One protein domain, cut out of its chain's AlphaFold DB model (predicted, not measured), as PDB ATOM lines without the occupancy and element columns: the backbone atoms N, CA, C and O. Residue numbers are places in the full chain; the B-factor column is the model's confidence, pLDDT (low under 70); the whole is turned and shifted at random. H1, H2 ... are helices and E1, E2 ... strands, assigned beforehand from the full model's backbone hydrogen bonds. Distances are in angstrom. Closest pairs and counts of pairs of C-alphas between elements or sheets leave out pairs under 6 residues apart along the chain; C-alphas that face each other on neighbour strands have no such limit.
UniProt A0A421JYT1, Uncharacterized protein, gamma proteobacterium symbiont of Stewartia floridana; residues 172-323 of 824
ATOM      1  N   ASP A 172       7.632   5.569   7.821       80.75
ATOM      2  CA  ASP A 172       6.311   4.978   8.088       80.75
ATOM      3  C   ASP A 172       5.742   4.309   6.821       80.75
ATOM      4  O   ASP A 172       5.992   4.747   5.696       80.75
ATOM      5  N   LYS A 173       4.919   3.273   6.997       81.12
ATOM      6  CA  LYS A 173       4.177   2.582   5.938       81.12
ATOM      7  C   LYS A 173       3.459   3.547   4.985       81.12
ATOM      8  O   LYS A 173       3.522   3.341   3.774       81.12
ATOM      9  N   SER A 174       2.820   4.603   5.483       75.19
ATOM     10  CA  SER A 174       2.069   5.569   4.664       75.19
ATOM     11  C   SER A 174       3.002   6.384   3.766       75.19
ATOM     12  O   SER A 174       2.804   6.458   2.552       75.19
ATOM     13  N   GLN A 175       4.080   6.920   4.346       79.88
ATOM     14  CA  GLN A 175       5.113   7.667   3.618       79.88
ATOM     15  C   GLN A 175       5.857   6.767   2.615       79.88
ATOM     16  O   GLN A 175       6.108   7.162   1.477       79.88
ATOM     17  N   PHE A 176       6.147   5.520   2.997       89.38
ATOM     18  CA  PHE A 176       6.771   4.518   2.135       89.38
ATOM     19  C   PHE A 176       5.896   4.205   0.915       89.38
ATOM     20  O   PHE A 176       6.410   4.097  -0.198       89.38
ATOM     21  N   LEU A 177       4.576   4.092   1.094       85.56
ATOM     22  CA  LEU A 177       3.630   3.869  -0.003       85.56
ATOM     23  C   LEU A 177       3.530   5.079  -0.946       85.56
ATOM     24  O   LEU A 177       3.430   4.884  -2.159       85.56
ATOM     25  N   GLU A 178       3.619   6.312  -0.436       80.94
ATOM     26  CA  GLU A 178       3.695   7.515  -1.279       80.94
ATOM     27  C   GLU A 178       4.972   7.514  -2.140       80.94
ATOM     28  O   GLU A 178       4.907   7.671  -3.364       80.94
ATOM     29  N   ILE A 179       6.129   7.251  -1.519       85.75
ATOM     30  CA  ILE A 179       7.422   7.135  -2.209       85.75
ATOM     31  C   ILE A 179       7.361   6.014  -3.256       85.75
ATOM     32  O   ILE A 179       7.672   6.249  -4.422       85.75
ATOM     33  N   ALA A 180       6.876   4.824  -2.897       88.69
ATOM     34  CA  ALA A 180       6.762   3.692  -3.814       88.69
ATOM     35  C   ALA A 180       5.805   3.959  -4.991       88.69
ATOM     36  O   ALA A 180       6.067   3.510  -6.109       88.69
ATOM     37  N   SER A 181       4.735   4.732  -4.784       87.50
ATOM     38  CA  SER A 181       3.827   5.174  -5.852       87.50
ATOM     39  C   SER A 181       4.522   6.132  -6.831       87.50
ATOM     40  O   SER A 181       4.398   5.998  -8.058       87.50
ATOM     41  N   ARG A 182       5.324   7.066  -6.304       88.38
ATOM     42  CA  ARG A 182       6.130   8.007  -7.093       88.38
ATOM     43  C   ARG A 182       7.228   7.299  -7.890       88.38
ATOM     44  O   ARG A 182       7.353   7.558  -9.089       88.38
ATOM     45  N   GLU A 183       7.957   6.375  -7.269       91.06
ATOM     46  CA  GLU A 183       9.035   5.629  -7.928       91.06
ATOM     47  C   GLU A 183       8.510   4.602  -8.938       91.06
ATOM     48  O   GLU A 183       9.077   4.484 -10.023       91.06
ATOM     49  N   LEU A 184       7.367   3.947  -8.688       89.38
ATOM     50  CA  LEU A 184       6.685   3.150  -9.717       89.38
ATOM     51  C   LEU A 184       6.281   4.020 -10.916       89.38
ATOM     52  O   LEU A 184       6.519   3.656 -12.068       89.38
ATOM     53  N   SER A 185       5.733   5.209 -10.658       84.88
ATOM     54  CA  SER A 185       5.381   6.162 -11.716       84.88
ATOM     55  C   SER A 185       6.606   6.639 -12.513       84.88
ATOM     56  O   SER A 185       6.499   6.898 -13.713       84.88
ATOM     57  N   PHE A 186       7.774   6.759 -11.876       87.81
ATOM     58  CA  PHE A 186       9.050   7.071 -12.527       87.81
ATOM     59  C   PHE A 186       9.576   5.882 -13.348       87.81
ATOM     60  O   PHE A 186       9.916   6.050 -14.521       87.81
ATOM     61  N   ALA A 187       9.555   4.675 -12.778       89.38
ATOM     62  CA  ALA A 187       9.987   3.443 -13.429       89.38
ATOM     63  C   ALA A 187       9.160   3.121 -14.686       89.38
ATOM     64  O   ALA A 187       9.745   2.848 -15.733       89.38
ATOM     65  N   ILE A 188       7.827   3.266 -14.639       85.12
ATOM     66  CA  ILE A 188       6.938   3.086 -15.804       85.12
ATOM     67  C   ILE A 188       7.282   4.066 -16.938       85.12
ATOM     68  O   ILE A 188       7.295   3.669 -18.104       85.12
ATOM     69  N   ARG A 189       7.567   5.339 -16.623       83.56
ATOM     70  CA  ARG A 189       7.915   6.353 -17.638       83.56
ATOM     71  C   ARG A 189       9.268   6.082 -18.294       83.56
ATOM     72  O   ARG A 189       9.387   6.217 -19.509       83.56
ATOM     73  N   ASN A 190      10.260   5.691 -17.499       87.25
ATOM     74  CA  ASN A 190      11.649   5.559 -17.949       87.25
ATOM     75  C   ASN A 190      12.018   4.137 -18.409       87.25
ATOM     76  O   ASN A 190      13.067   3.957 -19.022       87.25
ATOM     77  N   LYS A 191      11.142   3.147 -18.169       85.75
ATOM     78  CA  LYS A 191      11.391   1.701 -18.339       85.75
ATOM     79  C   LYS A 191      12.523   1.181 -17.441       85.75
ATOM     80  O   LYS A 191      13.268   0.285 -17.833       85.75
ATOM     81  N   ASN A 192      12.642   1.744 -16.239       88.81
ATOM     82  CA  ASN A 192      13.611   1.288 -15.245       88.81
ATOM     83  C   ASN A 192      13.090   0.043 -14.515       88.81
ATOM     84  O   ASN A 192      11.883  -0.124 -14.328       88.81
ATOM     85  N   GLU A 193      14.011  -0.789 -14.035       91.06
ATOM     86  CA  GLU A 193      13.702  -1.836 -13.061       91.06
ATOM     87  C   GLU A 193      13.259  -1.209 -11.724       91.06
ATOM     88  O   GLU A 193      13.708  -0.119 -11.356       91.06
ATOM     89  N   LEU A 194      12.396  -1.898 -10.981       93.69
ATOM     90  CA  LEU A 194      12.011  -1.537  -9.617       93.69
ATOM     91  C   LEU A 194      11.776  -2.824  -8.828       93.69
ATOM     92  O   LEU A 194      10.996  -3.675  -9.260       93.69
ATOM     93  N   ALA A 195      12.421  -2.945  -7.670       94.94
ATOM     94  CA  ALA A 195      12.203  -4.053  -6.752       94.94
ATOM     95  C   ALA A 195      11.600  -3.577  -5.424       94.94
ATOM     96  O   ALA A 195      11.878  -2.481  -4.942       94.94
ATOM     97  N   LEU A 196      10.789  -4.441  -4.825       96.06
ATOM     98  CA  LEU A 196      10.208  -4.317  -3.498       96.06
ATOM     99  C   LEU A 196      10.480  -5.628  -2.752       96.06
ATOM    100  O   LEU A 196      10.071  -6.694  -3.210       96.06
ATOM    101  N   ALA A 197      11.155  -5.566  -1.610       96.31
ATOM    102  CA  ALA A 197      11.307  -6.702  -0.706       96.31
ATOM    103  C   ALA A 197      10.521  -6.441   0.581       96.31
ATOM    104  O   ALA A 197      10.682  -5.383   1.183       96.31
ATOM    105  N   ILE A 198       9.699  -7.396   1.013       95.75
ATOM    106  CA  ILE A 198       9.025  -7.356   2.317       95.75
ATOM    107  C   ILE A 198       9.664  -8.422   3.204       95.75
ATOM    108  O   ILE A 198       9.719  -9.596   2.836       95.75
ATOM    109  N   ILE A 199      10.164  -7.985   4.354       95.50
ATOM    110  CA  ILE A 199      10.850  -8.762   5.386       95.50
ATOM    111  C   ILE A 199       9.908  -8.861   6.585       95.50
ATOM    112  O   ILE A 199       9.299  -7.859   6.958       95.50
ATOM    113  N   LYS A 200       9.794 -10.023   7.230       94.69
ATOM    114  CA  LYS A 200       9.138 -10.128   8.542       94.69
ATOM    115  C   LYS A 200       9.857 -11.138   9.431       94.69
ATOM    116  O   LYS A 200      10.232 -12.209   8.958       94.69
ATOM    117  N   VAL A 201      10.046 -10.775  10.699       91.88
ATOM    118  CA  VAL A 201      10.626 -11.649  11.732       91.88
ATOM    119  C   VAL A 201       9.768 -12.909  11.879       91.88
ATOM    120  O   VAL A 201       8.541 -12.829  12.002       91.88
ATOM    121  N   ASP A 202      10.403 -14.079  11.851       89.88
ATOM    122  CA  ASP A 202       9.704 -15.350  12.016       89.88
ATOM    123  C   ASP A 202       9.191 -15.483  13.459       89.88
ATOM    124  O   ASP A 202       9.869 -15.124  14.415       89.88
ATOM    125  N   GLN A 203       7.971 -16.006  13.623       86.44
ATOM    126  CA  GLN A 203       7.335 -16.219  14.935       86.44
ATOM    127  C   GLN A 203       7.231 -14.959  15.826       86.44
ATOM    128  O   GLN A 203       7.131 -15.082  17.045       86.44
ATOM    129  N   PHE A 204       7.189 -13.750  15.245       86.81
ATOM    130  CA  PHE A 204       7.168 -12.483  15.997       86.81
ATOM    131  C   PHE A 204       6.092 -12.405  17.100       86.81
ATOM    132  O   PHE A 204       6.357 -11.852  18.161       86.81
ATOM    133  N   SER A 205       4.909 -13.003  16.907       84.81
ATOM    134  CA  SER A 205       3.876 -13.088  17.955       84.81
ATOM    135  C   SER A 205       4.336 -13.896  19.176       84.81
ATOM    136  O   SER A 205       4.143 -13.456  20.300       84.81
ATOM    137  N   SER A 206       5.020 -15.028  18.971       82.69
ATOM    138  CA  SER A 206       5.617 -15.807  20.063       82.69
ATOM    139  C   SER A 206       6.667 -14.986  20.816       82.69
ATOM    140  O   SER A 206       6.711 -15.033  22.040       82.69
ATOM    141  N   ILE A 207       7.481 -14.210  20.091       81.12
ATOM    142  CA  ILE A 207       8.499 -13.322  20.674       81.12
ATOM    143  C   ILE A 207       7.827 -12.223  21.520       81.12
ATOM    144  O   ILE A 207       8.254 -11.973  22.645       81.12
ATOM    145  N   LEU A 208       6.744 -11.624  21.014       80.25
ATOM    146  CA  LEU A 208       5.942 -10.612  21.709       80.25
ATOM    147  C   LEU A 208       5.283 -11.145  22.995       80.25
ATOM    148  O   LEU A 208       5.209 -10.418  23.981       80.25
ATOM    149  N   ASP A 209       4.842 -12.407  23.001       82.19
ATOM    150  CA  ASP A 209       4.205 -13.049  24.161       82.19
ATOM    151  C   ASP A 209       5.202 -13.483  25.259       82.19
ATOM    152  O   ASP A 209       4.813 -13.612  26.423       82.19
ATOM    153  N   HIS A 210       6.468 -13.755  24.910       75.56
ATOM    154  CA  HIS A 210       7.452 -14.373  25.821       75.56
ATOM    155  C   HIS A 210       8.559 -13.428  26.313       75.56
ATOM    156  O   HIS A 210       9.172 -13.718  27.343       75.56
ATOM    157  N   TYR A 211       8.824 -12.316  25.620       76.88
ATOM    158  CA  TYR A 211       9.933 -11.411  25.937       76.88
ATOM    159  C   TYR A 211       9.481 -10.006  26.345       76.88
ATOM    160  O   TYR A 211       8.345  -9.592  26.136       76.88
ATOM    161  N   SER A 212      10.392  -9.261  26.972       76.25
ATOM    162  CA  SER A 212      10.135  -7.888  27.397       76.25
ATOM    163  C   SER A 212      10.175  -6.897  26.231       76.25
ATOM    164  O   SER A 212      10.850  -7.109  25.225       76.25
ATOM    165  N   GLU A 213       9.507  -5.761  26.419       74.69
ATOM    166  CA  GLU A 213       9.464  -4.626  25.490       74.69
ATOM    167  C   GLU A 213      10.864  -4.225  24.976       74.69
ATOM    168  O   GLU A 213      11.091  -4.187  23.769       74.69
ATOM    169  N   ALA A 214      11.838  -4.083  25.883       70.94
ATOM    170  CA  ALA A 214      13.235  -3.766  25.562       70.94
ATOM    171  C   ALA A 214      13.989  -4.892  24.812       70.94
ATOM    172  O   ALA A 214      14.940  -4.640  24.075       70.94
ATOM    173  N   ALA A 215      13.586  -6.156  24.977       75.62
ATOM    174  CA  ALA A 215      14.153  -7.262  24.206       75.62
ATOM    175  C   ALA A 215      13.615  -7.261  22.761       75.62
ATOM    176  O   ALA A 215      14.363  -7.519  21.818       75.62
ATOM    177  N   ILE A 216      12.343  -6.891  22.579       82.19
ATOM    178  CA  ILE A 216      11.711  -6.701  21.265       82.19
ATOM    179  C   ILE A 216      12.305  -5.468  20.561       82.19
ATOM    180  O   ILE A 216      12.668  -5.560  19.391       82.19
ATOM    181  N   GLU A 217      12.490  -4.353  21.278       82.19
ATOM    182  CA  GLU A 217      13.260  -3.177  20.838       82.19
ATOM    183  C   GLU A 217      14.631  -3.587  20.285       82.19
ATOM    184  O   GLU A 217      14.954  -3.278  19.138       82.19
ATOM    185  N   HIS A 218      15.417  -4.341  21.064       82.44
ATOM    186  CA  HIS A 218      16.736  -4.803  20.637       82.44
ATOM    187  C   HIS A 218      16.693  -5.678  19.375       82.44
ATOM    188  O   HIS A 218      17.596  -5.563  18.548       82.44
ATOM    189  N   ILE A 219      15.658  -6.501  19.176       85.44
ATOM    190  CA  ILE A 219      15.469  -7.273  17.934       85.44
ATOM    191  C   ILE A 219      15.176  -6.348  16.743       85.44
ATOM    192  O   ILE A 219      15.805  -6.481  15.691       85.44
ATOM    193  N   LEU A 220      14.249  -5.398  16.900       89.31
ATOM    194  CA  LEU A 220      13.831  -4.491  15.824       89.31
ATOM    195  C   LEU A 220      14.955  -3.528  15.416       89.31
ATOM    196  O   LEU A 220      15.223  -3.380  14.221       89.31
ATOM    197  N   LEU A 221      15.660  -2.944  16.389       87.88
ATOM    198  CA  LEU A 221      16.863  -2.137  16.164       87.88
ATOM    199  C   LEU A 221      17.957  -2.952  15.473       87.88
ATOM    200  O   LEU A 221      18.518  -2.512  14.473       87.88
ATOM    201  N   ALA A 222      18.237  -4.165  15.954       87.81
ATOM    202  CA  ALA A 222      19.275  -5.007  15.377       87.81
ATOM    203  C   ALA A 222      18.990  -5.416  13.928       87.81
ATOM    204  O   ALA A 222      19.940  -5.515  13.149       87.81
ATOM    205  N   LEU A 223      17.724  -5.669  13.578       91.75
ATOM    206  CA  LEU A 223      17.305  -5.959  12.207       91.75
ATOM    207  C   LEU A 223      17.392  -4.703  11.329       91.75
ATOM    208  O   LEU A 223      17.926  -4.786  10.224       91.75
ATOM    209  N   LYS A 224      16.959  -3.539  11.832       92.25
ATOM    210  CA  LYS A 224      17.132  -2.242  11.159       92.25
ATOM    211  C   LYS A 224      18.606  -1.978  10.825       92.25
ATOM    212  O   LYS A 224      18.913  -1.780   9.656       92.25
ATOM    213  N   GLU A 225      19.513  -2.076  11.804       90.25
ATOM    214  CA  GLU A 225      20.968  -1.915  11.609       90.25
ATOM    215  C   GLU A 225      21.516  -2.819  10.491       90.25
ATOM    216  O   GLU A 225      22.346  -2.397   9.685       90.25
ATOM    217  N   ILE A 226      21.067  -4.079  10.439       92.75
ATOM    218  CA  ILE A 226      21.497  -5.040   9.415       92.75
ATOM    219  C   ILE A 226      20.947  -4.649   8.040       92.75
ATOM    220  O   ILE A 226      21.671  -4.742   7.050       92.75
ATOM    221  N   ILE A 227      19.695  -4.200   7.951       94.38
ATOM    222  CA  ILE A 227      19.116  -3.749   6.682       94.38
ATOM    223  C   ILE A 227      19.839  -2.483   6.195       94.38
ATOM    224  O   ILE A 227      20.326  -2.470   5.064       94.38
ATOM    225  N   GLU A 228      19.993  -1.468   7.051       92.44
ATOM    226  CA  GLU A 228      20.689  -0.202   6.754       92.44
ATOM    227  C   GLU A 228      22.154  -0.417   6.323       92.44
ATOM    228  O   GLU A 228      22.659   0.310   5.472       92.44
ATOM    229  N   LYS A 229      22.821  -1.467   6.826       92.88
ATOM    230  CA  LYS A 229      24.170  -1.894   6.407       92.88
ATOM    231  C   LYS A 229      24.241  -2.447   4.970       92.88
ATOM    232  O   LYS A 229      25.314  -2.389   4.367       92.88
ATOM    233  N   HIS A 230      23.159  -3.022   4.429       91.62
ATOM    234  CA  HIS A 230      23.164  -3.690   3.111       91.62
ATOM    235  C   HIS A 230      22.476  -2.911   1.987       91.62
ATOM    236  O   HIS A 230      22.763  -3.194   0.820       91.62
ATOM    237  N   ILE A 231      21.569  -1.986   2.304       93.19
ATOM    238  CA  ILE A 231      20.832  -1.185   1.314       93.19
ATOM    239  C   ILE A 231      21.666  -0.034   0.728       93.19
ATOM    240  O   ILE A 231      22.666   0.402   1.297       93.19
ATOM    241  N   HIS A 232      21.259   0.454  -0.442       90.50
ATOM    242  CA  HIS A 232      21.811   1.656  -1.069       90.50
ATOM    243  C   HIS A 232      21.196   2.929  -0.455       90.50
ATOM    244  O   HIS A 232      20.037   2.880  -0.058       90.50
ATOM    245  N   PRO A 233      21.870   4.097  -0.456       85.94
ATOM    246  CA  PRO A 233      21.252   5.364  -0.038       85.94
ATOM    247  C   PRO A 233      20.023   5.803  -0.859       85.94
ATOM    248  O   PRO A 233      19.256   6.638  -0.388       85.94
ATOM    249  N   ASP A 234      19.832   5.249  -2.064       88.44
ATOM    250  CA  ASP A 234      18.621   5.452  -2.886       88.44
ATOM    251  C   ASP A 234      17.529   4.388  -2.638       88.44
ATOM    252  O   ASP A 234      16.405   4.528  -3.125       88.44
ATOM    253  N   ASP A 235      17.838   3.309  -1.909       93.31
ATOM    254  CA  ASP A 235      16.834   2.338  -1.476       93.31
ATOM    255  C   ASP A 235      16.067   2.933  -0.279       93.31
ATOM    256  O   ASP A 235      16.664   3.433   0.674       93.31
ATOM    257  N   THR A 236      14.736   2.857  -0.279       93.00
ATOM    258  CA  THR A 236      13.920   3.334   0.853       93.00
ATOM    259  C   THR A 236      13.643   2.187   1.820       93.00
ATOM    260  O   THR A 236      13.139   1.146   1.393       93.00
ATOM    261  N   LEU A 237      13.909   2.385   3.115       94.69
ATOM    262  CA  LEU A 237      13.514   1.472   4.192       94.69
ATOM    263  C   LEU A 237      12.264   1.997   4.906       94.69
ATOM    264  O   LEU A 237      12.258   3.126   5.405       94.69
ATOM    265  N   GLY A 238      11.224   1.166   4.976       89.75
ATOM    266  CA  GLY A 238      10.014   1.419   5.754       89.75
ATOM    267  C   GLY A 238       9.735   0.345   6.805       89.75
ATOM    268  O   GLY A 238      10.116  -0.814   6.632       89.75
ATOM    269  N   TYR A 239       9.046   0.722   7.882       89.38
ATOM    270  CA  TYR A 239       8.550  -0.188   8.919       89.38
ATOM    271  C   TYR A 239       7.026  -0.293   8.825       89.38
ATOM    272  O   TYR A 239       6.329   0.709   8.694       89.38
ATOM    273  N   PHE A 240       6.511  -1.521   8.825       84.25
ATOM    274  CA  PHE A 240       5.103  -1.834   8.548       84.25
ATOM    275  C   PHE A 240       4.347  -2.335   9.797       84.25
ATOM    276  O   PHE A 240       3.199  -2.765   9.679       84.25
ATOM    277  N   GLY A 241       4.974  -2.279  10.981       80.81
ATOM    278  CA  GLY A 241       4.458  -2.862  12.223       80.81
ATOM    279  C   GLY A 241       4.746  -4.364  12.351       80.81
ATOM    280  O   GLY A 241       5.219  -5.000  11.413       80.81
ATOM    281  N   GLU A 242       4.472  -4.944  13.524       82.94
ATOM    282  CA  GLU A 242       4.591  -6.392  13.799       82.94
ATOM    283  C   GLU A 242       5.934  -7.042  13.381       82.94
ATOM    284  O   GLU A 242       5.954  -8.158  12.852       82.94
ATOM    285  N   GLY A 243       7.064  -6.343  13.533       83.62
ATOM    286  CA  GLY A 243       8.364  -6.862  13.086       83.62
ATOM    287  C   GLY A 243       8.487  -7.036  11.567       83.62
ATOM    288  O   GLY A 243       9.291  -7.846  11.101       83.62
ATOM    289  N   CYS A 244       7.683  -6.302  10.793       91.81
ATOM    290  CA  CYS A 244       7.711  -6.275   9.337       91.81
ATOM    291  C   CYS A 244       8.385  -5.000   8.813       91.81
ATOM    292  O   CYS A 244       8.052  -3.889   9.224       91.81
ATOM    293  N   PHE A 245       9.309  -5.162   7.870       93.56
ATOM    294  CA  PHE A 245      10.019  -4.083   7.183       93.56
ATOM    295  C   PHE A 245       9.837  -4.221   5.670       93.56
ATOM    296  O   PHE A 245       9.727  -5.331   5.146       93.56
ATOM    297  N   ALA A 246       9.858  -3.105   4.950       94.44
ATOM    298  CA  ALA A 246       9.813  -3.075   3.494       94.44
ATOM    299  C   ALA A 246      11.014  -2.303   2.937       94.44
ATOM    300  O   ALA A 246      11.381  -1.252   3.455       94.44
ATOM    301  N   ILE A 247      11.618  -2.823   1.868       95.94
ATOM    302  CA  ILE A 247      12.723  -2.188   1.144       95.94
ATOM    303  C   ILE A 247      12.271  -1.931  -0.292       95.94
ATOM    304  O   ILE A 247      12.040  -2.877  -1.049       95.94
ATOM    305  N   LEU A 248      12.168  -0.661  -0.675       96.38
ATOM    306  CA  LEU A 248      11.953  -0.229  -2.055       96.38
ATOM    307  C   LEU A 248      13.311   0.035  -2.706       96.38
ATOM    308  O   LEU A 248      14.132   0.738  -2.125       96.38
ATOM    309  N   ARG A 249      13.547  -0.504  -3.904       95.62
ATOM    310  CA  ARG A 249      14.854  -0.469  -4.577       95.62
ATOM    311  C   ARG A 249      14.722  -0.001  -6.032       95.62
ATOM    312  O   ARG A 249      14.485  -0.834  -6.920       95.62
ATOM    313  N   PRO A 250      14.817   1.316  -6.294       93.00
ATOM    314  CA  PRO A 250      14.826   1.869  -7.648       93.00
ATOM    315  C   PRO A 250      15.972   1.299  -8.495       93.00
ATOM    316  O   PRO A 250      17.045   0.994  -7.983       93.00
ATOM    317  N   ALA A 251      15.748   1.154  -9.805       87.69
ATOM    318  CA  ALA A 251      16.736   0.647 -10.765       87.69
ATOM    319  C   ALA A 251      17.380  -0.701 -10.362       87.69
ATOM    320  O   ALA A 251      18.567  -0.932 -10.599       87.69
ATOM    321  N   SER A 252      16.603  -1.599  -9.742       89.69
ATOM    322  CA  SER A 252      17.087  -2.904  -9.278       89.69
ATOM    323  C   SER A 252      16.161  -4.063  -9.638       89.69
ATOM    324  O   SER A 252      14.943  -3.979  -9.503       89.69
ATOM    325  N   ASN A 253      16.766  -5.183 -10.033       87.19
ATOM    326  CA  ASN A 253      16.096  -6.440 -10.363       87.19
ATOM    327  C   ASN A 253      16.021  -7.436  -9.193       87.19
ATOM    328  O   ASN A 253      16.657  -7.302  -8.138       87.19
ATOM    329  N   THR A 254      15.283  -8.517  -9.455       89.94
ATOM    330  CA  THR A 254      15.168  -9.733  -8.642       89.94
ATOM    331  C   THR A 254      16.516 -10.292  -8.188       89.94
ATOM    332  O   THR A 254      16.637 -10.713  -7.041       89.94
ATOM    333  N   ILE A 255      17.535 -10.317  -9.057       86.56
ATOM    334  CA  ILE A 255      18.811 -10.994  -8.774       86.56
ATOM    335  C   ILE A 255      19.610 -10.200  -7.739       86.56
ATOM    336  O   ILE A 255      19.968 -10.750  -6.696       86.56
ATOM    337  N   GLY A 256      19.838  -8.905  -7.984       85.94
ATOM    338  CA  GLY A 256      20.538  -8.028  -7.040       85.94
ATOM    339  C   GLY A 256      19.842  -7.983  -5.678       85.94
ATOM    340  O   GLY A 256      20.481  -8.178  -4.641       85.94
ATOM    341  N   THR A 257      18.515  -7.845  -5.687       92.88
ATOM    342  CA  THR A 257      17.702  -7.815  -4.463       92.88
ATOM    343  C   THR A 257      17.752  -9.150  -3.710       92.88
ATOM    344  O   THR A 257      17.911  -9.146  -2.496       92.88
ATOM    345  N   LYS A 258      17.764 -10.303  -4.393       92.12
ATOM    346  CA  LYS A 258      17.932 -11.623  -3.753       92.12
ATOM    347  C   LYS A 258      19.281 -11.784  -3.051       92.12
ATOM    348  O   LYS A 258      19.333 -12.364  -1.967       92.12
ATOM    349  N   TYR A 259      20.365 -11.275  -3.639       91.00
ATOM    350  CA  TYR A 259      21.689 -11.285  -3.003       91.00
ATOM    351  C   TYR A 259      21.802 -10.305  -1.828       91.00
ATOM    352  O   TYR A 259      22.627 -10.526  -0.945       91.00
ATOM    353  N   LEU A 260      21.011  -9.232  -1.807       93.62
ATOM    354  CA  LEU A 260      20.875  -8.340  -0.652       93.62
ATOM    355  C   LEU A 260      20.067  -9.014   0.467       93.62
ATOM    356  O   LEU A 260      20.555  -9.137   1.586       93.62
ATOM    357  N   SER A 261      18.888  -9.551   0.149       93.94
ATOM    358  CA  SER A 261      18.019 -10.233   1.113       93.94
ATOM    359  C   SER A 261      18.701 -11.429   1.779       93.94
ATOM    360  O   SER A 261      18.541 -11.626   2.978       93.94
ATOM    361  N   ARG A 262      19.513 -12.202   1.042       92.81
ATOM    362  CA  ARG A 262      20.310 -13.290   1.636       92.81
ATOM    363  C   ARG A 262      21.336 -12.789   2.645       92.81
ATOM    364  O   ARG A 262      21.392 -13.338   3.734       92.81
ATOM    365  N   ARG A 263      22.076 -11.724   2.325       91.75
ATOM    366  CA  ARG A 263      23.062 -11.135   3.241       91.75
ATOM    367  C   ARG A 263      22.430 -10.568   4.515       91.75
ATOM    368  O   ARG A 263      23.043 -10.657   5.571       91.75
ATOM    369  N   ILE A 264      21.201 -10.052   4.430       94.62
ATOM    370  CA  ILE A 264      20.421  -9.626   5.603       94.62
ATOM    371  C   ILE A 264      20.090 -10.822   6.510       94.62
ATOM    372  O   ILE A 264      20.287 -10.723   7.717       94.62
ATOM    373  N   LEU A 265      19.647 -11.960   5.956       92.88
ATOM    374  CA  LEU A 265      19.384 -13.169   6.756       92.88
ATOM    375  C   LEU A 265      20.672 -13.807   7.300       92.88
ATOM    376  O   LEU A 265      20.716 -14.202   8.457       92.88
ATOM    377  N   GLU A 266      21.734 -13.864   6.493       90.56
ATOM    378  CA  GLU A 266      23.045 -14.389   6.895       90.56
ATOM    379  C   GLU A 266      23.644 -13.581   8.063       90.56
ATOM    380  O   GLU A 266      24.117 -14.175   9.033       90.56
ATOM    381  N   ASP A 267      23.564 -12.244   8.026       90.25
ATOM    382  CA  ASP A 267      23.965 -11.390   9.152       90.25
ATOM    383  C   ASP A 267      23.031 -11.548  10.367       90.25
ATOM    384  O   ASP A 267      23.527 -11.626  11.491       90.25
ATOM    385  N   LEU A 268      21.705 -11.613  10.169       89.81
ATOM    386  CA  LEU A 268      20.721 -11.747  11.253       89.81
ATOM    387  C   LEU A 268      20.925 -13.046  12.037       89.81
ATOM    388  O   LEU A 268      21.123 -13.003  13.248       89.81
ATOM    389  N   THR A 269      20.983 -14.179  11.339       86.75
ATOM    390  CA  THR A 269      21.194 -15.507  11.934       86.75
ATOM    391  C   THR A 269      22.607 -15.662  12.528       86.75
ATOM    392  O   THR A 269      22.843 -16.555  13.342       86.75
ATOM    393  N   SER A 270      23.555 -14.773  12.193       85.50
ATOM    394  CA  SER A 270      24.868 -14.692  12.857       85.50
ATOM    395  C   SER A 270      24.881 -13.861  14.153       85.50
ATOM    396  O   SER A 270      25.821 -13.976  14.943       85.50
ATOM    397  N   LYS A 271      23.865 -13.015  14.383       83.06
ATOM    398  CA  LYS A 271      23.783 -12.095  15.526       83.06
ATOM    399  C   LYS A 271      23.130 -12.815  16.710       83.06
ATOM    400  O   LYS A 271      21.989 -13.252  16.632       83.06
ATOM    401  N   GLN A 272      23.861 -12.954  17.819       77.25
ATOM    402  CA  GLN A 272      23.301 -13.516  19.053       77.25
ATOM    403  C   GLN A 272      22.430 -12.481  19.771       77.25
ATOM    404  O   GLN A 272      22.840 -11.330  19.940       77.25
ATOM    405  N   PHE A 273      21.251 -12.909  20.221       77.06
ATOM    406  CA  PHE A 273      20.290 -12.078  20.937       77.06
ATOM    407  C   PHE A 273      20.214 -12.497  22.409       77.06
ATOM    408  O   PHE A 273      19.752 -13.588  22.734       77.06
ATOM    409  N   TYR A 274      20.649 -11.614  23.310       67.31
ATOM    410  CA  TYR A 274      20.621 -11.854  24.756       67.31
ATOM    411  C   TYR A 274      19.232 -11.548  25.335       67.31
ATOM    412  O   TYR A 274      19.023 -10.519  25.975       67.31
ATOM    413  N   LEU A 275      18.272 -12.441  25.080       67.19
ATOM    414  CA  LEU A 275      16.851 -12.249  25.410       67.19
ATOM    415  C   LEU A 275      16.466 -12.676  26.844       67.19
ATOM    416  O   LEU A 275      15.300 -12.587  27.221       67.19
ATOM    417  N   GLY A 276      17.423 -13.131  27.660       65.25
ATOM    418  CA  GLY A 276      17.192 -13.522  29.054       65.25
ATOM    419  C   GLY A 276      18.023 -14.732  29.473       65.25
ATOM    420  O   GLY A 276      19.247 -14.709  29.377       65.25
ATOM    421  N   GLU A 277      17.362 -15.786  29.958       50.75
ATOM    422  CA  GLU A 277      18.016 -17.015  30.444       50.75
ATOM    423  C   GLU A 277      18.432 -18.002  29.327       50.75
ATOM    424  O   GLU A 277      19.000 -19.054  29.624       50.75
ATOM    425  N   ALA A 278      18.183 -17.676  28.052       54.06
ATOM    426  CA  ALA A 278      18.565 -18.483  26.892       54.06
ATOM    427  C   ALA A 278      19.007 -17.615  25.699       54.06
ATOM    428  O   ALA A 278      18.429 -16.556  25.448       54.06
ATOM    429  N   ASP A 279      19.999 -18.104  24.950       57.69
ATOM    430  CA  ASP A 279      20.363 -17.594  23.624       57.69
ATOM    431  C   ASP A 279      19.391 -18.190  22.585       57.69
ATOM    432  O   ASP A 279      19.540 -19.354  22.202       57.69
ATOM    433  N   GLU A 280      18.404 -17.423  22.113       64.94
ATOM    434  CA  GLU A 280      17.543 -17.837  20.992       64.94
ATOM    435  C   GLU A 280      17.970 -17.180  19.671       64.94
ATOM    436  O   GLU A 280      18.359 -16.011  19.613       64.94
ATOM    437  N   SER A 281      17.911 -17.954  18.584       74.31
ATOM    438  CA  SER A 281      18.238 -17.500  17.233       74.31
ATOM    439  C   SER A 281      17.005 -16.897  16.562       74.31
ATOM    440  O   SER A 281      16.117 -17.630  16.124       74.31
ATOM    441  N   VAL A 282      16.960 -15.570  16.451       85.69
ATOM    442  CA  VAL A 282      15.900 -14.865  15.718       85.69
ATOM    443  C   VAL A 282      16.164 -14.968  14.214       85.69
ATOM    444  O   VAL A 282      17.227 -14.567  13.747       85.69
ATOM    445  N   THR A 283      15.194 -15.475  13.452       91.75
ATOM    446  CA  THR A 283      15.248 -15.567  11.983       91.75
ATOM    447  C   THR A 283      14.197 -14.665  11.327       91.75
ATOM    448  O   THR A 283      13.323 -14.105  11.999       91.75
ATOM    449  N   ALA A 284      14.272 -14.490  10.007       94.12
ATOM    450  CA  ALA A 284      13.276 -13.733   9.255       94.12
ATOM    451  C   ALA A 284      13.001 -14.339   7.871       94.12
ATOM    452  O   ALA A 284      13.864 -14.937   7.228       94.12
ATOM    453  N   SER A 285      11.792 -14.105   7.373       94.44
ATOM    454  CA  SER A 285      11.364 -14.478   6.026       94.44
ATOM    455  C   SER A 285      11.299 -13.254   5.113       94.44
ATOM    456  O   SER A 285      10.966 -12.155   5.563       94.44
ATOM    457  N   ILE A 286      11.611 -13.427   3.820       95.88
ATOM    458  CA  ILE A 286      11.644 -12.330   2.836       95.88
ATOM    459  C   ILE A 286      10.942 -12.713   1.528       95.88
ATOM    460  O   ILE A 286      11.345 -13.658   0.848       95.88
ATOM    461  N   GLY A 287       9.938 -11.932   1.126       94.69
ATOM    462  CA  GLY A 287       9.303 -12.001  -0.194       94.69
ATOM    463  C   GLY A 287       9.769 -10.869  -1.110       94.69
ATOM    464  O   GLY A 287       9.687  -9.704  -0.730       94.69
ATOM    465  N   ILE A 288      10.246 -11.192  -2.317       95.44
ATOM    466  CA  ILE A 288      10.741 -10.209  -3.301       95.44
ATOM    467  C   ILE A 288       9.784 -10.098  -4.487       95.44
ATOM    468  O   ILE A 288       9.491 -11.091  -5.155       95.44
ATOM    469  N   SER A 289       9.393  -8.872  -4.818       95.06
ATOM    470  CA  SER A 289       8.659  -8.480  -6.018       95.06
ATOM    471  C   SER A 289       9.537  -7.598  -6.900       95.06
ATOM    472  O   SER A 289      10.003  -6.555  -6.459       95.06
ATOM    473  N   ALA A 290       9.812  -8.035  -8.128       92.06
ATOM    474  CA  ALA A 290      10.577  -7.272  -9.119       92.06
ATOM    475  C   ALA A 290      10.229  -7.741 -10.553       92.06
ATOM    476  O   ALA A 290      11.049  -8.383 -11.214       92.06
ATOM    477  N   PRO A 291       8.979  -7.536 -11.011       88.00
ATOM    478  CA  PRO A 291       8.551  -7.884 -12.364       88.00
ATOM    479  C   PRO A 291       9.017  -6.844 -13.398       88.00
ATOM    480  O   PRO A 291       9.389  -5.726 -13.047       88.00
ATOM    481  N   ASP A 292       8.910  -7.179 -14.688       85.81
ATOM    482  CA  ASP A 292       9.072  -6.208 -15.778       85.81
ATOM    483  C   ASP A 292       8.097  -5.027 -15.604       85.81
ATOM    484  O   ASP A 292       6.887  -5.181 -15.809       85.81
ATOM    485  N   ILE A 293       8.605  -3.834 -15.288       87.62
ATOM    486  CA  ILE A 293       7.764  -2.651 -15.091       87.62
ATOM    487  C   ILE A 293       7.177  -2.188 -16.433       87.62
ATOM    488  O   ILE A 293       7.878  -1.704 -17.325       87.62
ATOM    489  N   LYS A 294       5.860  -2.357 -16.580       84.44
ATOM    490  CA  LYS A 294       5.081  -2.080 -17.796       84.44
ATOM    491  C   LYS A 294       3.906  -1.143 -17.476       84.44
ATOM    492  O   LYS A 294       3.384  -1.190 -16.360       84.44
ATOM    493  N   PRO A 295       3.453  -0.306 -18.432       76.81
ATOM    494  CA  PRO A 295       2.260   0.517 -18.248       76.81
ATOM    495  C   PRO A 295       1.047  -0.330 -17.841       76.81
ATOM    496  O   PRO A 295       0.771  -1.352 -18.464       76.81
ATOM    497  N   GLY A 296       0.332   0.105 -16.801       75.62
ATOM    498  CA  GLY A 296      -0.840  -0.591 -16.254       75.62
ATOM    499  C   GLY A 296      -0.590  -1.377 -14.961       75.62
ATOM    500  O   GLY A 296      -1.560  -1.665 -14.265       75.62
ATOM    501  N   ILE A 297       0.669  -1.665 -14.598       81.56
ATOM    502  CA  ILE A 297       1.011  -2.232 -13.281       81.56
ATOM    503  C   ILE A 297       0.728  -1.198 -12.183       81.56
ATOM    504  O   ILE A 297       1.123  -0.035 -12.301       81.56
ATOM    505  N   ARG A 298       0.064  -1.627 -11.107       84.12
ATOM    506  CA  ARG A 298      -0.237  -0.822  -9.918       84.12
ATOM    507  C   ARG A 298       0.707  -1.165  -8.766       84.12
ATOM    508  O   ARG A 298       1.259  -2.261  -8.696       84.12
ATOM    509  N   LEU A 299       0.838  -0.251  -7.802       83.88
ATOM    510  CA  LEU A 299       1.633  -0.492  -6.593       83.88
ATOM    511  C   LEU A 299       1.083  -1.677  -5.778       83.88
ATOM    512  O   LEU A 299       1.851  -2.466  -5.234       83.88
ATOM    513  N   GLN A 300      -0.242  -1.850  -5.758       85.31
ATOM    514  CA  GLN A 300      -0.903  -2.986  -5.111       85.31
ATOM    515  C   GLN A 300      -0.468  -4.327  -5.715       85.31
ATOM    516  O   GLN A 300      -0.317  -5.295  -4.977       85.31
ATOM    517  N   ASP A 301      -0.213  -4.390  -7.025       85.44
ATOM    518  CA  ASP A 301       0.209  -5.623  -7.697       85.44
ATOM    519  C   ASP A 301       1.631  -6.012  -7.260       85.44
ATOM    520  O   ASP A 301       1.899  -7.179  -6.968       85.44
ATOM    521  N   LEU A 302       2.527  -5.021  -7.129       87.31
ATOM    522  CA  LEU A 302       3.878  -5.229  -6.600       87.31
ATOM    523  C   LEU A 302       3.853  -5.711  -5.145       87.31
ATOM    524  O   LEU A 302       4.591  -6.640  -4.813       87.31
ATOM    525  N   ILE A 303       3.006  -5.108  -4.305       87.75
ATOM    526  CA  ILE A 303       2.851  -5.466  -2.889       87.75
ATOM    527  C   ILE A 303       2.292  -6.885  -2.755       87.75
ATOM    528  O   ILE A 303       2.962  -7.728  -2.165       87.75
ATOM    529  N   LYS A 304       1.152  -7.200  -3.391       86.69
ATOM    530  CA  LYS A 304       0.549  -8.548  -3.360       86.69
ATOM    531  C   LYS A 304       1.516  -9.639  -3.817       86.69
ATOM    532  O   LYS A 304       1.505 -10.747  -3.279       86.69
ATOM    533  N   LEU A 305       2.359  -9.345  -4.809       88.88
ATOM    534  CA  LEU A 305       3.350 -10.289  -5.323       88.88
ATOM    535  C   LEU A 305       4.524 -10.490  -4.343       88.88
ATOM    536  O   LEU A 305       5.027 -11.609  -4.237       88.88
ATOM    537  N   ALA A 306       4.914  -9.471  -3.566       90.56
ATOM    538  CA  ALA A 306       5.874  -9.618  -2.465       90.56
ATOM    539  C   ALA A 306       5.254 -10.353  -1.262       90.56
ATOM    540  O   ALA A 306       5.829 -11.331  -0.785       90.56
ATOM    541  N   GLU A 307       4.058  -9.953  -0.818       89.88
ATOM    542  CA  GLU A 307       3.301 -10.579   0.278       89.88
ATOM    543  C   GLU A 307       3.028 -12.062   0.003       89.88
ATOM    544  O   GLU A 307       3.277 -12.915   0.852       89.88
ATOM    545  N   GLY A 308       2.590 -12.403  -1.213       84.31
ATOM    546  CA  GLY A 308       2.353 -13.785  -1.624       84.31
ATOM    547  C   GLY A 308       3.622 -14.644  -1.638       84.31
ATOM    548  O   GLY A 308       3.540 -15.855  -1.438       84.31
ATOM    549  N   ARG A 309       4.798 -14.038  -1.843       92.12
ATOM    550  CA  ARG A 309       6.103 -14.716  -1.773       92.12
ATOM    551  C   ARG A 309       6.619 -14.821  -0.338       92.12
ATOM    552  O   ARG A 309       7.168 -15.857   0.023       92.12
ATOM    553  N   LEU A 310       6.362 -13.818   0.500       91.25
ATOM    554  CA  LEU A 310       6.611 -13.867   1.942       91.25
ATOM    555  C   LEU A 310       5.741 -14.942   2.622       91.25
ATOM    556  O   LEU A 310       6.244 -15.732   3.415       91.25
ATOM    557  N   LYS A 311       4.464 -15.061   2.238       88.00
ATOM    558  CA  LYS A 311       3.583 -16.161   2.667       88.00
ATOM    559  C   LYS A 311       4.163 -17.525   2.285       88.00
ATOM    560  O   LYS A 311       4.251 -18.403   3.137       88.00
ATOM    561  N   ALA A 312       4.641 -17.675   1.049       87.31
ATOM    562  CA  ALA A 312       5.307 -18.900   0.611       87.31
ATOM    563  C   ALA A 312       6.619 -19.181   1.378       87.31
ATOM    564  O   ALA A 312       6.964 -20.347   1.572       87.31
ATOM    565  N   ALA A 313       7.342 -18.158   1.851       88.94
ATOM    566  CA  ALA A 313       8.512 -18.329   2.717       88.94
ATOM    567  C   ALA A 313       8.122 -18.944   4.077       88.94
ATOM    568  O   ALA A 313       8.709 -19.953   4.479       88.94
ATOM    569  N   PHE A 314       7.074 -18.416   4.720       86.50
ATOM    570  CA  PHE A 314       6.514 -18.972   5.957       86.50
ATOM    571  C   PHE A 314       5.960 -20.394   5.772       86.50
ATOM    572  O   PHE A 314       6.295 -21.284   6.548       86.50
ATOM    573  N   GLU A 315       5.175 -20.645   4.718       85.75
ATOM    574  CA  GLU A 315       4.604 -21.972   4.414       85.75
ATOM    575  C   GLU A 315       5.679 -23.040   4.148       85.75
ATOM    576  O   GLU A 315       5.458 -24.221   4.407       85.75
ATOM    577  N   ASN A 316       6.869 -22.633   3.688       87.00
ATOM    578  CA  ASN A 316       8.038 -23.503   3.527       87.00
ATOM    579  C   ASN A 316       8.963 -23.526   4.766       87.00
ATOM    580  O   ASN A 316      10.100 -24.000   4.670       87.00
ATOM    581  N   GLY A 317       8.509 -23.018   5.917       83.50
ATOM    582  CA  GLY A 317       9.144 -23.209   7.227       83.50
ATOM    583  C   GLY A 317      10.055 -22.088   7.741       83.50
ATOM    584  O   GLY A 317      10.901 -22.385   8.576       83.50
ATOM    585  N   GLY A 318       9.925 -20.846   7.261       89.75
ATOM    586  CA  GLY A 318      10.693 -19.696   7.784       89.75
ATOM    587  C   GLY A 318      12.173 -19.656   7.366       89.75
ATOM    588  O   GLY A 318      12.648 -20.575   6.695       89.75
ATOM    589  N   ASP A 319      12.893 -18.591   7.725       91.50
ATOM    590  CA  ASP A 319      14.319 -18.371   7.415       91.50
ATOM    591  C   ASP A 319      14.672 -18.523   5.917       91.50
ATOM    592  O   ASP A 319      15.534 -19.314   5.518       91.50
ATOM    593  N   LYS A 320      13.941 -17.835   5.020       93.69
ATOM    594  CA  LYS A 320      14.272 -17.854   3.578       93.69
ATOM    595  C   LYS A 320      13.809 -16.647   2.766       93.69
ATOM    596  O   LYS A 320      12.847 -15.957   3.089       93.69
ATOM    597  N   VAL A 321      14.483 -16.477   1.627       93.50
ATOM    598  CA  VAL A 321      14.168 -15.506   0.570       93.50
ATOM    599  C   VAL A 321      13.422 -16.192  -0.578       93.50
ATOM    600  O   VAL A 321      13.956 -17.134  -1.173       93.50
ATOM    601  N   VAL A 322      12.240 -15.689  -0.943       92.19
ATOM    602  CA  VAL A 322      11.427 -16.171  -2.075       92.19
ATOM    603  C   VAL A 322      11.289 -15.085  -3.145       92.19
ATOM    604  O   VAL A 322      10.779 -13.994  -2.899       92.19
ATOM    605  N   ASP A 323      11.739 -15.405  -4.358       86.12
ATOM    606  CA  ASP A 323      11.886 -14.484  -5.494       86.12
ATOM    607  C   ASP A 323      11.121 -14.915  -6.760       86.12
ATOM    608  O   ASP A 323      11.214 -14.249  -7.795       86.12
TER     609      ASP A 323
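This is residues 172 to 323 of the 824 residues of an uncharacterized protein of gamma proteobacterium symbiont of Stewartia floridana (UniProt A0A421JYT1). A twisted sheet of four strands, E2 E3 E1 E4, forms the middle of three layers, with H3 and H4 over one face and H1 and H5 over the other. H2 and the link of residues 271 to 283 lie toward one end of the elongated outline, 54 by 29 by 23 A. The printed part has 152 residues, in the order H1 E1 H2 H3 E2 E3 H4 E4 H5; the sheet is antiparallel, the class mixed, the whole compact, with a radius of gyration of the C-alphas of 15.6 A.

H1, residues 173 to 190, begins at C-alpha 173 (4.177, 2.582, 5.938) and is 25.2 A long. E1 is residues 194 to 201, H2 204 to 210. H3, residues 213 to 230, is 26.3 A long. E2, residues 236 to 241, and E3, 244 to 250, form a hairpin. H4 is residues 254 to 270, E4 284 to 289. H5, residues 299 to 315, ends at C-alpha 315 (4.604, -21.972, 4.414).

N 236 and O 248 join E2 and E3 within hydrogen-bond range at 2.9 A, as do N 197 and O 247 for E1 and E3, and N 198 and O 287 for E1 and E4. Two split strand-helix-strand units, each with a strand between its two parallel ones, have right-handed crossovers: E1, H2 H3, E2 and E3, H4, E4. H1 and H5 only just touch, with 3 pairs of C-alphas within 8 A, closest Ser 181 and Leu 299, 6.1 A. On the opposite face H3, with residues 223 to 230 alone, touches H4, closest C-alphas Ile 226 and Ile 264, 6.1 A. H2 is not on the sheet. Every O i to N i+4 pair is within range in H1, H2, H3 and H5, and 12 of 13 in H4.

The C-alphas farthest apart, Arg 189 and Glu 277, are 54.4 A apart. The printed part has no cut. The link H4 to E4 is long, and its residues 274 to 280 have pLDDT under 70.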